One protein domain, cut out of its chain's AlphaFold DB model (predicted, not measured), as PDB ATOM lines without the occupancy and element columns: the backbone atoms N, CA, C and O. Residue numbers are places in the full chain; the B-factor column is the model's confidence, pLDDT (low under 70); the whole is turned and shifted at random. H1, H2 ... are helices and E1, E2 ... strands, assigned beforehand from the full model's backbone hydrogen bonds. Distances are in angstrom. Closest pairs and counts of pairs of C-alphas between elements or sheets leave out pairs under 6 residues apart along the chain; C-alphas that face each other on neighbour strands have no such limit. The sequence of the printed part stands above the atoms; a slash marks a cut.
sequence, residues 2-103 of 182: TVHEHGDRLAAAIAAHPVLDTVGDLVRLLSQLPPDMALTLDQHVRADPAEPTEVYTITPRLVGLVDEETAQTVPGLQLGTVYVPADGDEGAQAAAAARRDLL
ATOM      1  N   THR A   2     -36.221 -11.978  37.951       60.84
ATOM      2  CA  THR A   2     -36.193 -12.021  36.477       60.84
ATOM      3  C   THR A   2     -35.052 -11.156  35.929       60.84
ATOM      4  O   THR A   2     -34.543 -10.279  36.623       60.84
ATOM      5  N   VAL A   3     -34.628 -11.396  34.682       64.44
ATOM      6  CA  VAL A   3     -33.547 -10.638  34.007       64.44
ATOM      7  C   VAL A   3     -33.815  -9.123  34.016       64.44
ATOM      8  O   VAL A   3     -32.889  -8.328  34.148       64.44
ATOM      9  N   HIS A   4     -35.089  -8.728  33.957       66.38
ATOM     10  CA  HIS A   4     -35.522  -7.332  33.970       66.38
ATOM     11  C   HIS A   4     -35.274  -6.644  35.327       66.38
ATOM     12  O   HIS A   4     -34.661  -5.584  35.372       66.38
ATOM     13  N   GLU A   5     -35.608  -7.307  36.442       72.38
ATOM     14  CA  GLU A   5     -35.373  -6.784  37.802       72.38
ATOM     15  C   GLU A   5     -33.881  -6.564  38.106       72.38
ATOM     16  O   GLU A   5     -33.517  -5.711  38.918       72.38
ATOM     17  N   HIS A   6     -33.001  -7.345  37.472       77.25
ATOM     18  CA  HIS A   6     -31.556  -7.199  37.633       77.25
ATOM     19  C   HIS A   6     -31.013  -5.986  36.862       77.25
ATOM     20  O   HIS A   6     -30.192  -5.241  37.397       77.25
ATOM     21  N   GLY A   7     -31.509  -5.758  35.640       80.25
ATOM     22  CA  GLY A   7     -31.165  -4.587  34.830       80.25
ATOM     23  C   GLY A   7     -31.607  -3.272  35.476       80.25
ATOM     24  O   GLY A   7     -30.822  -2.327  35.537       80.25
ATOM     25  N   ASP A   8     -32.812  -3.238  36.045       86.12
ATOM     26  CA  ASP A   8     -33.340  -2.040  36.709       86.12
ATOM     27  C   ASP A   8     -32.536  -1.674  37.961       86.12
ATOM     28  O   ASP A   8     -32.230  -0.504  38.195       86.12
ATOM     29  N   ARG A   9     -32.121  -2.675  38.752       89.00
ATOM     30  CA  ARG A   9     -31.257  -2.449  39.921       89.00
ATOM     31  C   ARG A   9     -29.900  -1.875  39.513       89.00
ATOM     32  O   ARG A   9     -29.399  -0.976  40.182       89.00
ATOM     33  N   LEU A  10     -29.316  -2.390  38.435       90.62
ATOM     34  CA  LEU A  10     -28.037  -1.920  37.913       90.62
ATOM     35  C   LEU A  10     -28.125  -0.468  37.430       90.62
ATOM     36  O   LEU A  10     -27.298   0.365  37.801       90.62
ATOM     37  N   ALA A  11     -29.158  -0.154  36.648       89.88
ATOM     38  CA  ALA A  11     -29.415   1.203  36.189       89.88
ATOM     39  C   ALA A  11     -29.624   2.168  37.367       89.88
ATOM     40  O   ALA A  11     -29.056   3.258  37.366       89.88
ATOM     41  N   ALA A  12     -30.368   1.752  38.397       92.06
ATOM     42  CA  ALA A  12     -30.581   2.549  39.602       92.06
ATOM     43  C   ALA A  12     -29.283   2.791  40.392       92.06
ATOM     44  O   ALA A  12     -29.059   3.906  40.859       92.06
ATOM     45  N   ALA A  13     -28.415   1.780  40.517       92.06
ATOM     46  CA  ALA A  13     -27.121   1.925  41.183       92.06
ATOM     47  C   ALA A  13     -26.228   2.945  40.460       92.06
ATOM     48  O   ALA A  13     -25.648   3.809  41.105       92.06
ATOM     49  N   ILE A  14     -26.165   2.895  39.126       92.12
ATOM     50  CA  ILE A  14     -25.393   3.854  38.321       92.12
ATOM     51  C   ILE A  14     -26.004   5.260  38.401       92.12
ATOM     52  O   ILE A  14     -25.283   6.229  38.622       92.12
ATOM     53  N   ALA A  15     -27.330   5.380  38.298       90.31
ATOM     54  CA  ALA A  15     -28.029   6.663  38.379       90.31
ATOM     55  C   ALA A  15     -27.883   7.357  39.747       90.31
ATOM     56  O   ALA A  15     -28.022   8.574  39.826       90.31
ATOM     57  N   ALA A  16     -27.592   6.606  40.814       91.38
ATOM     58  CA  ALA A  16     -27.323   7.157  42.141       91.38
ATOM     59  C   ALA A  16     -25.937   7.823  42.267       91.38
ATOM     60  O   ALA A  16     -25.715   8.554  43.230       91.38
ATOM     61  N   HIS A  17     -25.026   7.593  41.313       93.31
ATOM     62  CA  HIS A  17     -23.694   8.214  41.258       93.31
ATOM     63  C   HIS A  17     -23.478   8.868  39.885       93.31
ATOM     64  O   HIS A  17     -22.622   8.420  39.129       93.31
ATOM     65  N   PRO A  18     -24.252   9.906  39.514       90.56
ATOM     66  CA  PRO A  18     -24.165  10.521  38.183       90.56
ATOM     67  C   PRO A  18     -22.785  11.137  37.895       90.56
ATOM     68  O   PRO A  18     -22.397  11.285  36.733       90.56
ATOM     69  N   VAL A  19     -22.056  11.459  38.964       93.31
ATOM     70  CA  VAL A  19     -20.762  12.131  38.996       93.31
ATOM     71  C   VAL A  19     -19.856  11.362  39.966       93.31
ATOM     72  O   VAL A  19     -20.296  10.964  41.047       93.31
ATOM     73  N   LEU A  20     -18.607  11.108  39.573       93.31
ATOM     74  CA  LEU A  20     -17.596  10.407  40.368       93.31
ATOM     75  C   LEU A  20     -16.412  11.334  40.651       93.31
ATOM     76  O   LEU A  20     -15.375  11.257  39.992       93.31
ATOM     77  N   ASP A  21     -16.560  12.191  41.658       88.88
ATOM     78  CA  ASP A  21     -15.544  13.197  41.997       88.88
ATOM     79  C   ASP A  21     -14.413  12.642  42.872       88.88
ATOM     80  O   ASP A  21     -13.338  13.237  42.980       88.88
ATOM     81  N   THR A  22     -14.624  11.480  43.504       91.31
ATOM     82  CA  THR A  22     -13.619  10.847  44.359       91.31
ATOM     83  C   THR A  22     -13.456   9.354  44.087       91.31
ATOM     84  O   THR A  22     -14.376   8.644  43.674       91.31
ATOM     85  N   VAL A  23     -12.277   8.827  44.435       92.69
ATOM     86  CA  VAL A  23     -12.025   7.375  44.467       92.69
ATOM     87  C   VAL A  23     -13.002   6.665  45.416       92.69
ATOM     88  O   VAL A  23     -13.390   5.528  45.162       92.69
ATOM     89  N   GLY A  24     -13.429   7.330  46.495       95.06
ATOM     90  CA  GLY A  24     -14.410   6.783  47.432       95.06
ATOM     91  C   GLY A  24     -15.783   6.568  46.796       95.06
ATOM     92  O   GLY A  24     -16.427   5.556  47.076       95.06
ATOM     93  N   ASP A  25     -16.208   7.471  45.913       93.44
ATOM     94  CA  ASP A  25     -17.474   7.348  45.185       93.44
ATOM     95  C   ASP A  25     -17.408   6.220  44.163       93.44
ATOM     96  O   ASP A  25     -18.323   5.399  44.097       93.44
ATOM     97  N   LEU A  26     -16.274   6.084  43.465       94.50
ATOM     98  CA  LEU A  26     -16.036   4.947  42.578       94.50
ATOM     99  C   LEU A  26     -16.092   3.616  43.342       94.50
ATOM    100  O   LEU A  26     -16.789   2.698  42.923       94.50
ATOM    101  N   VAL A  27     -15.414   3.505  44.489       95.00
ATOM    102  CA  VAL A  27     -15.461   2.290  45.327       95.00
ATOM    103  C   VAL A  27     -16.890   1.990  45.783       95.00
ATOM    104  O   VAL A  27     -17.325   0.836  45.756       95.00
ATOM    105  N   ARG A  28     -17.645   3.022  46.178       95.06
ATOM    106  CA  ARG A  28     -19.039   2.875  46.609       95.06
ATOM    107  C   ARG A  28     -19.934   2.401  45.471       95.06
ATOM    108  O   ARG A  28     -20.757   1.520  45.713       95.06
ATOM    109  N   LEU A  29     -19.763   2.934  44.263       95.38
ATOM    110  CA  LEU A  29     -20.456   2.456  43.072       95.38
ATOM    111  C   LEU A  29     -20.105   0.990  42.802       95.38
ATOM    112  O   LEU A  29     -21.003   0.157  42.778       95.38
ATOM    113  N   LEU A  30     -18.816   0.653  42.680       94.50
ATOM    114  CA  LEU A  30     -18.359  -0.702  42.343       94.50
ATOM    115  C   LEU A  30     -18.860  -1.758  43.341       94.50
ATOM    116  O   LEU A  30     -19.217  -2.858  42.935       94.50
ATOM    117  N   SER A  31     -18.974  -1.416  44.628       94.31
ATOM    118  CA  SER A  31     -19.523  -2.315  45.658       94.31
ATOM    119  C   SER A  31     -21.002  -2.696  45.465       94.31
ATOM    120  O   SER A  31     -21.465  -3.672  46.052       94.31
ATOM    121  N   GLN A  32     -21.744  -1.933  44.658       93.81
ATOM    122  CA  GLN A  32     -23.159  -2.165  44.343       93.81
ATOM    123  C   GLN A  32     -23.350  -2.943  43.034       93.81
ATOM    124  O   GLN A  32     -24.480  -3.312  42.702       93.81
ATOM    125  N   LEU A  33     -22.267  -3.181  42.290       93.00
ATOM    126  CA  LEU A  33     -22.278  -3.836  40.989       93.00
ATOM    127  C   LEU A  33     -21.852  -5.309  41.104       93.00
ATOM    128  O   LEU A  33     -21.197  -5.694  42.077       93.00
ATOM    129  N   PRO A  34     -22.209  -6.158  40.123       92.62
ATOM    130  CA  PRO A  34     -21.652  -7.501  40.022       92.62
ATOM    131  C   PRO A  34     -20.113  -7.462  39.977       92.62
ATOM    132  O   PRO A  34     -19.560  -6.633  39.254       92.62
ATOM    133  N   PRO A  35     -19.414  -8.360  40.697       88.44
ATOM    134  CA  PRO A  35     -17.951  -8.337  40.794       88.44
ATOM    135  C   PRO A  35     -17.251  -8.564  39.447       88.44
ATOM    136  O   PRO A  35     -16.172  -8.024  39.226       88.44
ATOM    137  N   ASP A  36     -17.891  -9.309  38.544       88.69
ATOM    138  CA  ASP A  36     -17.351  -9.656  37.224       88.69
ATOM    139  C   ASP A  36     -17.844  -8.703  36.119       88.69
ATOM    140  O   ASP A  36     -17.741  -9.001  34.930       88.69
ATOM    141  N   MET A  37     -18.430  -7.558  36.488       91.19
ATOM    142  CA  MET A  37     -18.872  -6.567  35.512       91.19
ATOM    143  C   MET A  37     -17.670  -5.967  34.782       91.19
ATOM    144  O   MET A  37     -16.780  -5.381  35.396       91.19
ATOM    145  N   ALA A  38     -17.681  -6.061  33.454       92.25
ATOM    146  CA  ALA A  38     -16.652  -5.462  32.622       92.25
ATOM    147  C   ALA A  38     -16.613  -3.937  32.806       92.25
ATOM    148  O   ALA A  38     -17.648  -3.267  32.775       92.25
ATOM    149  N   LEU A  39     -15.402  -3.400  32.970       92.94
ATOM    150  CA  LEU A  39     -15.129  -1.973  33.101       92.94
ATOM    151  C   LEU A  39     -14.430  -1.473  31.837       92.94
ATOM    152  O   LEU A  39     -13.412  -2.026  31.427       92.94
ATOM    153  N   THR A  40     -14.950  -0.405  31.243       93.81
ATOM    154  CA  THR A  40     -14.356   0.248  30.074       93.81
ATOM    155  C   THR A  40     -14.272   1.759  30.266       93.81
ATOM    156  O   THR A  40     -14.960   2.334  31.111       93.81
ATOM    157  N   LEU A  41     -13.413   2.410  29.487       93.12
ATOM    158  CA  LEU A  41     -13.248   3.859  29.480       93.12
ATOM    159  C   LEU A  41     -13.755   4.413  28.149       93.12
ATOM    160  O   LEU A  41     -13.376   3.915  27.088       93.12
ATOM    161  N   ASP A  42     -14.591   5.450  28.198       90.88
ATOM    162  CA  ASP A  42     -14.840   6.274  27.015       90.88
ATOM    163  C   ASP A  42     -13.618   7.173  26.799       90.88
ATOM    164  O   ASP A  42     -13.260   7.972  27.665       90.88
ATOM    165  N   GLN A  43     -12.954   7.022  25.653       89.06
ATOM    166  CA  GLN A  43     -11.765   7.806  25.308       89.06
ATOM    167  C   GLN A  43     -12.119   9.214  24.824       89.06
ATOM    168  O   GLN A  43     -11.229  10.039  24.612       89.06
ATOM    169  N   HIS A  44     -13.405   9.492  24.620       91.81
ATOM    170  CA  HIS A  44     -13.870  10.770  24.127       91.81
ATOM    171  C   HIS A  44     -14.562  11.547  25.236       91.81
ATOM    172  O   HIS A  44     -15.552  11.109  25.820       91.81
ATOM    173  N   VAL A  45     -14.049  12.749  25.483       92.69
ATOM    174  CA  VAL A  45     -14.762  13.759  26.258       92.69
ATOM    175  C   VAL A  45     -16.043  14.119  25.516       92.69
ATOM    176  O   VAL A  45     -16.016  14.303  24.296       92.69
ATOM    177  N   ARG A  46     -17.151  14.242  26.244       92.88
ATOM    178  CA  ARG A  46     -18.437  14.682  25.691       92.88
ATOM    179  C   ARG A  46     -18.826  16.049  26.234       92.88
ATOM    180  O   ARG A  46     -18.600  16.320  27.412       92.88
ATOM    181  N   ALA A  47     -19.414  16.878  25.382       90.19
ATOM    182  CA  ALA A  47     -19.725  18.274  25.687       90.19
ATOM    183  C   ALA A  47     -21.085  18.675  25.121       90.19
ATOM    184  O   ALA A  47     -21.525  18.103  24.115       90.19
ATOM    185  N   ASP A  48     -21.716  19.678  25.733       86.94
ATOM    186  CA  ASP A  48     -22.798  20.413  25.084       86.94
ATOM    187  C   ASP A  48     -22.221  21.703  24.489       86.94
ATOM    188  O   ASP A  48     -21.844  22.598  25.239       86.94
ATOM    189  N   PRO A  49     -22.191  21.862  23.154       80.94
ATOM    190  CA  PRO A  49     -21.663  23.078  22.540       80.94
ATOM    191  C   PRO A  49     -22.434  24.359  22.914       80.94
ATOM    192  O   PRO A  49     -21.968  25.451  22.595       80.94
ATOM    193  N   ALA A  50     -23.620  24.251  23.523       83.62
ATOM    194  CA  ALA A  50     -24.399  25.391  23.995       83.62
ATOM    195  C   ALA A  50     -23.943  25.939  25.360       83.62
ATOM    196  O   ALA A  50     -24.371  27.038  25.722       83.62
ATOM    197  N   GLU A  51     -23.097  25.221  26.103       81.62
ATOM    198  CA  GLU A  51     -22.639  25.619  27.437       81.62
ATOM    199  C   GLU A  51     -21.276  26.336  27.350       81.62
ATOM    200  O   GLU A  51     -20.264  25.722  27.022       81.62
ATOM    201  N   PRO A  52     -21.202  27.656  27.608       70.81
ATOM    202  CA  PRO A  52     -19.989  28.444  27.368       70.81
ATOM    203  C   PRO A  52     -18.929  28.314  28.472       70.81
ATOM    204  O   PRO A  52     -17.776  28.691  28.251       70.81
ATOM    205  N   THR A  53     -19.310  27.825  29.656       81.56
ATOM    206  CA  THR A  53     -18.408  27.648  30.801       81.56
ATOM    207  C   THR A  53     -18.504  26.217  31.308       81.56
ATOM    208  O   THR A  53     -19.498  25.828  31.922       81.56
ATOM    209  N   GLU A  54     -17.445  25.447  31.094       86.75
ATOM    210  CA  GLU A  54     -17.459  24.006  31.312       86.75
ATOM    211  C   GLU A  54     -16.315  23.545  32.227       86.75
ATOM    212  O   GLU A  54     -15.192  24.049  32.160       86.75
ATOM    213  N   VAL A  55     -16.594  22.552  33.073       90.31
ATOM    214  CA  VAL A  55     -15.591  21.807  33.852       90.31
ATOM    215  C   VAL A  55     -15.751  20.312  33.626       90.31
ATOM    216  O   VAL A  55     -16.840  19.826  33.342       90.31
ATOM    217  N   TYR A  56     -14.655  19.572  33.751       91.00
ATOM    218  CA  TYR A  56     -14.652  18.129  33.551       91.00
ATOM    219  C   TYR A  56     -15.131  17.376  34.786       91.00
ATOM    220  O   TYR A  56     -14.682  17.654  35.898       91.00
ATOM    221  N   THR A  57     -15.932  16.338  34.565       92.81
ATOM    222  CA  THR A  57     -16.182  15.294  35.558       92.81
ATOM    223  C   THR A  57     -16.223  13.899  34.931       92.81
ATOM    224  O   THR A  57     -16.290  13.741  33.707       92.81
ATOM    225  N   ILE A  58     -16.155  12.875  35.779       94.56
ATOM    226  CA  ILE A  58     -16.258  11.467  35.406       94.56
ATOM    227  C   ILE A  58     -17.688  11.005  35.666       94.56
ATOM    228  O   ILE A  58     -18.202  11.137  36.774       94.56
ATOM    229  N   THR A  59     -18.317  10.406  34.659       94.69
ATOM    230  CA  THR A  59     -19.669   9.855  34.760       94.69
ATOM    231  C   THR A  59     -19.681   8.350  34.465       94.69
ATOM    232  O   THR A  59     -19.057   7.903  33.493       94.69
ATOM    233  N   PRO A  60     -20.379   7.539  35.275       95.00
ATOM    234  CA  PRO A  60     -20.593   6.131  34.998       95.00
ATOM    235  C   PRO A  60     -21.794   5.925  34.071       95.00
ATOM    236  O   PRO A  60     -22.843   6.550  34.213       95.00
ATOM    237  N   ARG A  61     -21.669   4.996  33.122       92.38
ATOM    238  CA  ARG A  61     -22.719   4.663  32.152       92.38
ATOM    239  C   ARG A  61     -22.848   3.158  31.998       92.38
ATOM    240  O   ARG A  61     -21.854   2.451  31.868       92.38
ATOM    241  N   LEU A  62     -24.088   2.679  31.951       92.38
ATOM    242  CA  LEU A  62     -24.373   1.298  31.579       92.38
ATOM    243  C   LEU A  62     -24.322   1.153  30.056       92.38
ATOM    244  O   LEU A  62     -25.085   1.823  29.349       92.38
ATOM    245  N   VAL A  63     -23.460   0.266  29.567       91.25
ATOM    246  CA  VAL A  63     -23.295  -0.038  28.141       91.25
ATOM    247  C   VAL A  63     -23.481  -1.531  27.875       91.25
ATOM    248  O   VAL A  63     -23.293  -2.357  28.767       91.25
ATOM    249  N   GLY A  64     -23.869  -1.877  26.649       90.56
ATOM    250  CA  GLY A  64     -23.825  -3.255  26.169       90.56
ATOM    251  C   GLY A  64     -22.461  -3.531  25.550       90.56
ATOM    252  O   GLY A  64     -22.062  -2.829  24.623       90.56
ATOM    253  N   LEU A  65     -21.756  -4.534  26.060       88.50
ATOM    254  CA  LEU A  65     -20.486  -5.008  25.524       88.50
ATOM    255  C   LEU A  65     -20.702  -6.374  24.890       88.50
ATOM    256  O   LEU A  65     -21.471  -7.174  25.409       88.50
ATOM    257  N   VAL A  66     -20.042  -6.639  23.770       88.38
ATOM    258  CA  VAL A  66     -20.074  -7.968  23.160       88.38
ATOM    259  C   VAL A  66     -19.009  -8.815  23.838       88.38
ATOM    260  O   VAL A  66     -17.832  -8.467  23.820       88.38
ATOM    261  N   ASP A  67     -19.436  -9.908  24.451       85.31
ATOM    262  CA  ASP A  67     -18.554 -10.946  24.959       85.31
ATOM    263  C   ASP A  67     -17.902 -11.668  23.769       85.31
ATOM    264  O   ASP A  67     -18.594 -12.193  22.893       85.31
ATOM    265  N   GLU A  68     -16.570 -11.649  23.695       84.19
ATOM    266  CA  GLU A  68     -15.827 -12.164  22.536       84.19
ATOM    267  C   GLU A  68     -15.913 -13.691  22.392       84.19
ATOM    268  O   GLU A  68     -15.790 -14.211  21.282       84.19
ATOM    269  N   GLU A  69     -16.148 -14.418  23.485       86.44
ATOM    270  CA  GLU A  69     -16.216 -15.882  23.477       86.44
ATOM    271  C   GLU A  69     -17.601 -16.382  23.061       86.44
ATOM    272  O   GLU A  69     -17.736 -17.377  22.344       86.44
ATOM    273  N   THR A  70     -18.644 -15.690  23.510       87.88
ATOM    274  CA  THR A  70     -20.040 -16.112  23.342       87.88
ATOM    275  C   THR A  70     -20.792 -15.316  22.278       87.88
ATOM    276  O   THR A  70     -21.897 -15.710  21.897       87.88
ATOM    277  N   ALA A  71     -20.214 -14.209  21.799       88.19
ATOM    278  CA  ALA A  71     -20.848 -13.211  20.937       88.19
ATOM    279  C   ALA A  71     -22.160 -12.638  21.512       88.19
ATOM    280  O   ALA A  71     -22.989 -12.100  20.773       88.19
ATOM    281  N   GLN A  72     -22.375 -12.762  22.825       88.12
ATOM    282  CA  GLN A  72     -23.555 -12.237  23.503       88.12
ATOM    283  C   GLN A  72     -23.301 -10.826  24.019       88.12
ATOM    284  O   GLN A  72     -22.212 -10.503  24.486       88.12
ATOM    285  N   THR A  73     -24.333  -9.987  23.990       89.50
ATOM    286  CA  THR A  73     -24.263  -8.673  24.626       89.50
ATOM    287  C   THR A  73     -24.447  -8.815  26.134       89.50
ATOM    288  O   THR A  73     -25.518  -9.212  26.599       89.50
ATOM    289  N   VAL A  74     -23.424  -8.443  26.897       90.00
ATOM    290  CA  VAL A  74     -23.407  -8.412  28.361       90.00
ATOM    291  C   VAL A  74     -23.338  -6.967  28.871       90.00
ATOM    292  O   VAL A  74     -22.793  -6.093  28.193       90.00
ATOM    293  N   PRO A  75     -23.909  -6.658  30.048       91.69
ATOM    294  CA  PRO A  75     -23.809  -5.324  30.625       91.69
ATOM    295  C   PRO A  75     -22.378  -5.025  31.090       91.69
ATOM    296  O   PRO A  75     -21.758  -5.832  31.780       91.69
ATOM    297  N   GLY A  76     -21.890  -3.829  30.772       93.44
ATOM    298  CA  GLY A  76     -20.622  -3.294  31.256       93.44
ATOM    299  C   GLY A  76     -20.776  -1.894  31.840       93.44
ATOM    300  O   GLY A  76     -21.679  -1.140  31.465       93.44
ATOM    301  N   LEU A  77     -19.871  -1.540  32.747       95.25
ATOM    302  CA  LEU A  77     -19.716  -0.185  33.253       95.25
ATOM    303  C   LEU A  77     -18.712   0.562  32.371       95.25
ATOM    304  O   LEU A  77     -17.549   0.183  32.280       95.25
ATOM    305  N   GLN A  78     -19.145   1.651  31.748       95.06
ATOM    306  CA  GLN A  78     -18.259   2.605  31.091       95.06
ATOM    307  C   GLN A  78     -18.056   3.823  31.989       95.06
ATOM    308  O   GLN A  78     -19.034   4.402  32.457       95.06
ATOM    309  N   LEU A  79     -16.809   4.242  32.198       95.56
ATOM    310  CA  LEU A  79     -16.492   5.542  32.785       95.56
ATOM    311  C   LEU A  79     -16.158   6.514  31.658       95.56
ATOM    312  O   LEU A  79     -15.221   6.282  30.894       95.56
ATOM    313  N   GLY A  80     -16.950   7.573  31.534       93.81
ATOM    314  CA  GLY A  80     -16.751   8.616  30.535       93.81
ATOM    315  C   GLY A  80     -16.387   9.943  31.173       93.81
ATOM    316  O   GLY A  80     -16.720  10.196  32.328       93.81
ATOM    317  N   THR A  81     -15.720  10.794  30.402       94.19
ATOM    318  CA  THR A  81     -15.446  12.175  30.803       94.19
ATOM    319  C   THR A  81     -16.460  13.095  30.134       94.19
ATOM    320  O   THR A  81     -16.681  13.004  28.925       94.19
ATOM    321  N   VAL A  82     -17.093  13.968  30.910       93.88
ATOM    322  CA  VAL A  82     -18.126  14.892  30.433       93.88
ATOM    323  C   VAL A  82     -17.841  16.293  30.949       93.88
ATOM    324  O   VAL A  82     -17.407  16.460  32.088       93.88
ATOM    325  N   TYR A  83     -18.098  17.284  30.108       93.31
ATOM    326  CA  TYR A  83     -18.169  18.672  30.521       93.31
ATOM    327  C   TYR A  83     -19.522  18.988  31.157       93.31
ATOM    328  O   TYR A  83     -20.576  18.658  30.609       93.31
ATOM    329  N   VAL A  84     -19.491  19.631  32.320       92.12
ATOM    330  CA  VAL A  84     -20.675  20.109  33.036       92.12
ATOM    331  C   VAL A  84     -20.579  21.617  33.275       92.12
ATOM    332  O   VAL A  84     -19.464  22.148  33.321       92.12
ATOM    333  N   PRO A  85     -21.713  22.319  33.459       90.56
ATOM    334  CA  PRO A  85     -21.710  23.755  33.706       90.56
ATOM    335  C   PRO A  85     -20.895  24.108  34.954       90.56
ATOM    336  O   PRO A  85     -21.200  23.648  36.060       90.56
ATOM    337  N   ALA A  86     -19.871  24.946  34.787       89.12
ATOM    338  CA  ALA A  86     -18.972  25.325  35.880       89.12
ATOM    339  C   ALA A  86     -19.702  26.067  37.011       89.12
ATOM    340  O   ALA A  86     -19.432  25.833  38.186       89.12
ATOM    341  N   ASP A  87     -20.652  26.927  36.639       89.62
ATOM    342  CA  ASP A  87     -21.436  27.756  37.560       89.62
ATOM    343  C   ASP A  87     -22.762  27.086  37.983       89.62
ATOM    344  O   ASP A  87     -23.593  27.705  38.651       89.62
ATOM    345  N   GLY A  88     -22.990  25.835  37.566       86.12
ATOM    346  CA  GLY A  88     -24.174  25.060  37.930       86.12
ATOM    347  C   GLY A  88     -24.116  24.554  39.372       86.12
ATOM    348  O   GLY A  88     -23.045  24.255  39.894       86.12
ATOM    349  N   ASP A  89     -25.280  24.415  40.011       91.81
ATOM    350  CA  ASP A  89     -25.376  23.683  41.277       91.81
ATOM    351  C   ASP A  89     -25.162  22.167  41.076       91.81
ATOM    352  O   ASP A  89     -25.148  21.666  39.947       91.81
ATOM    353  N   GLU A  90     -25.005  21.417  42.174       88.94
ATOM    354  CA  GLU A  90     -24.794  19.959  42.134       88.94
ATOM    355  C   GLU A  90     -25.879  19.229  41.324       88.94
ATOM    356  O   GLU A  90     -25.594  18.250  40.635       88.94
ATOM    357  N   GLY A  91     -27.125  19.711  41.370       91.19
ATOM    358  CA  GLY A  91     -28.239  19.126  40.631       91.19
ATOM    359  C   GLY A  91     -28.128  19.360  39.126       91.19
ATOM    360  O   GLY A  91     -28.332  18.432  38.342       91.19
ATOM    361  N   ALA A  92     -27.767  20.575  38.715       90.38
ATOM    362  CA  ALA A  92     -27.533  20.932  37.321       90.38
ATOM    363  C   ALA A  92     -26.332  20.172  36.741       90.38
ATOM    364  O   ALA A  92     -26.421  19.628  35.637       90.38
ATOM    365  N   GLN A  93     -25.240  20.066  37.499       90.44
ATOM    366  CA  GLN A  93     -24.058  19.301  37.099       90.44
ATOM    367  C   GLN A  93     -24.365  17.804  36.986       90.44
ATOM    368  O   GLN A  93     -24.017  17.183  35.982       90.44
ATOM    369  N   ALA A  94     -25.091  17.231  37.952       90.69
ATOM    370  CA  ALA A  94     -25.538  15.843  37.892       90.69
ATOM    371  C   ALA A  94     -26.464  15.578  36.694       90.69
ATOM    372  O   ALA A  94     -26.318  14.561  36.011       90.69
ATOM    373  N   ALA A  95     -27.391  16.497  36.410       91.56
ATOM    374  CA  ALA A  95     -28.283  16.398  35.261       91.56
ATOM    375  C   ALA A  95     -27.503  16.438  33.939       91.56
ATOM    376  O   ALA A  95     -27.754  15.608  33.065       91.56
ATOM    377  N   ALA A  96     -26.532  17.348  33.808       90.94
ATOM    378  CA  ALA A  96     -25.662  17.435  32.640       90.94
ATOM    379  C   ALA A  96     -24.798  16.172  32.471       90.94
ATOM    380  O   ALA A  96     -24.760  15.600  31.383       90.94
ATOM    381  N   ALA A  97     -24.178  15.673  33.545       90.94
ATOM    382  CA  ALA A  97     -23.349  14.467  33.515       90.94
ATOM    383  C   ALA A  97     -24.131  13.214  33.072       90.94
ATOM    384  O   ALA A  97     -23.621  12.385  32.310       90.94
ATOM    385  N   ALA A  98     -25.396  13.103  33.495       90.31
ATOM    386  CA  ALA A  98     -26.273  11.978  33.177       90.31
ATOM    387  C   ALA A  98     -26.802  11.976  31.727       90.31
ATOM    388  O   ALA A  98     -27.409  10.988  31.293       90.31
ATOM    389  N   ARG A  99     -26.586  13.049  30.953       89.69
ATOM    390  CA  ARG A  99     -27.062  13.150  29.568       89.69
ATOM    391  C   ARG A  99     -26.418  12.113  28.656       89.69
ATOM    392  O   ARG A  99     -25.195  12.005  28.536       89.69
ATOM    393  N   ARG A 100     -27.265  11.360  27.953       85.00
ATOM    394  CA  ARG A 100     -26.839  10.297  27.025       85.00
ATOM    395  C   ARG A 100     -26.718  10.775  25.581       85.00
ATOM    396  O   ARG A 100     -26.088  10.094  24.783       85.00
ATOM    397  N   ASP A 101     -27.297  11.929  25.275       88.44
ATOM    398  CA  ASP A 101     -27.313  12.577  23.962       88.44
ATOM    399  C   ASP A 101     -26.043  13.393  23.666       88.44
ATOM    400  O   ASP A 101     -25.849  13.830  22.536       88.44
ATOM    401  N   LEU A 102     -25.154  13.577  24.651       90.31
ATOM    402  CA  LEU A 102     -23.913  14.323  24.448       90.31
ATOM    403  C   LEU A 102     -22.984  13.614  23.461       90.31
ATOM    404  O   LEU A 102     -22.651  12.430  23.611       90.31
ATOM    405  N   LEU A 103     -22.508  14.383  22.491       90.62
ATOM    406  CA  LEU A 103     -21.572  13.932  21.476       90.62
ATOM    407  C   LEU A 103     -20.123  14.163  21.919       90.62
ATOM    408  O   LEU A 103     -19.870  14.998  22.790       90.62
TER     409      LEU A 103
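This is residues 2 to 103 of the 182 residues of an uncharacterized protein of Streptomyces tsukubensis (UniProt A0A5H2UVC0). A long, twisted hairpin of two bending strands, E2 and E3, makes the core and the long axis, with the short strand E1 beside E3. H1 runs along one face of this sheet, H2 is near H1, and H3 folds back beside the strands near the hairpin's open end. The printed part has 102 residues, with three named helices and three named strands that follow each other along the chain as H1, H2, E1, E2, E3, H3; the class is mixed, helices and strands, and the sheet, in order E1, E3, E2, is mixed too. It is compact, with a radius of gyration of the C-alphas of 14.4 A, yet elongated, spanning 44 by 24 by 24 A.

E2, residues 54 to 66, and E3, residues 73 to 85, form an antiparallel hairpin at 168 degrees, with N 61 and O 78 2.8 A apart, within hydrogen-bond range. E2 bends by 57 degrees at residue 57, and E3 by 52 degrees at residue 76. E1, residues 38 to 41, is parallel to E3 at 31 degrees, with N 40 and O 77 2.9 A apart, within hydrogen-bond range. H1, residues 3 to 15, is on the sheet, two layers with a helix on one face, at a height of 8.8 A, only just fixed by 6 C-alphas of the sheet. It lies over E2 and runs along it at 12 degrees on the local plane; their closest C-alphas, of Ile 14 and Pro 60, are 6.3 A apart. H2, residues 23 to 30, only grazes the sheet with residues 26 to 30. H1 and H2 are close but not clearly touching: their closest C-alphas, of Ala 13 and Leu 29, are 6.9 A apart. H3, residues 90 to 97, stands only just at the sheet's level, at a height of 3.8 A; its closest C-alpha pair with E3 is Gln 93 and Val 84, 5.3 A. H3 is apart from H1 and H2. In H1, H2 and H3 every O i to N i+4 pair is within hydrogen-bond range.

H1 is 18.7 A long from C-alpha 3 at (-33.547, -10.638, 34.007). E2 measures 33.1 A and E3 33.8 A from first to last C-alpha. H3 ends at C-alpha 97, (-23.349, 14.467, 33.515).

The two C-alphas farthest apart, of Glu 69 and Asp 87, are 46.2 A apart. The printed part has no cut; E1 to E2 is a long link of 12 residues. Residues 2 to 4 have pLDDT under 70.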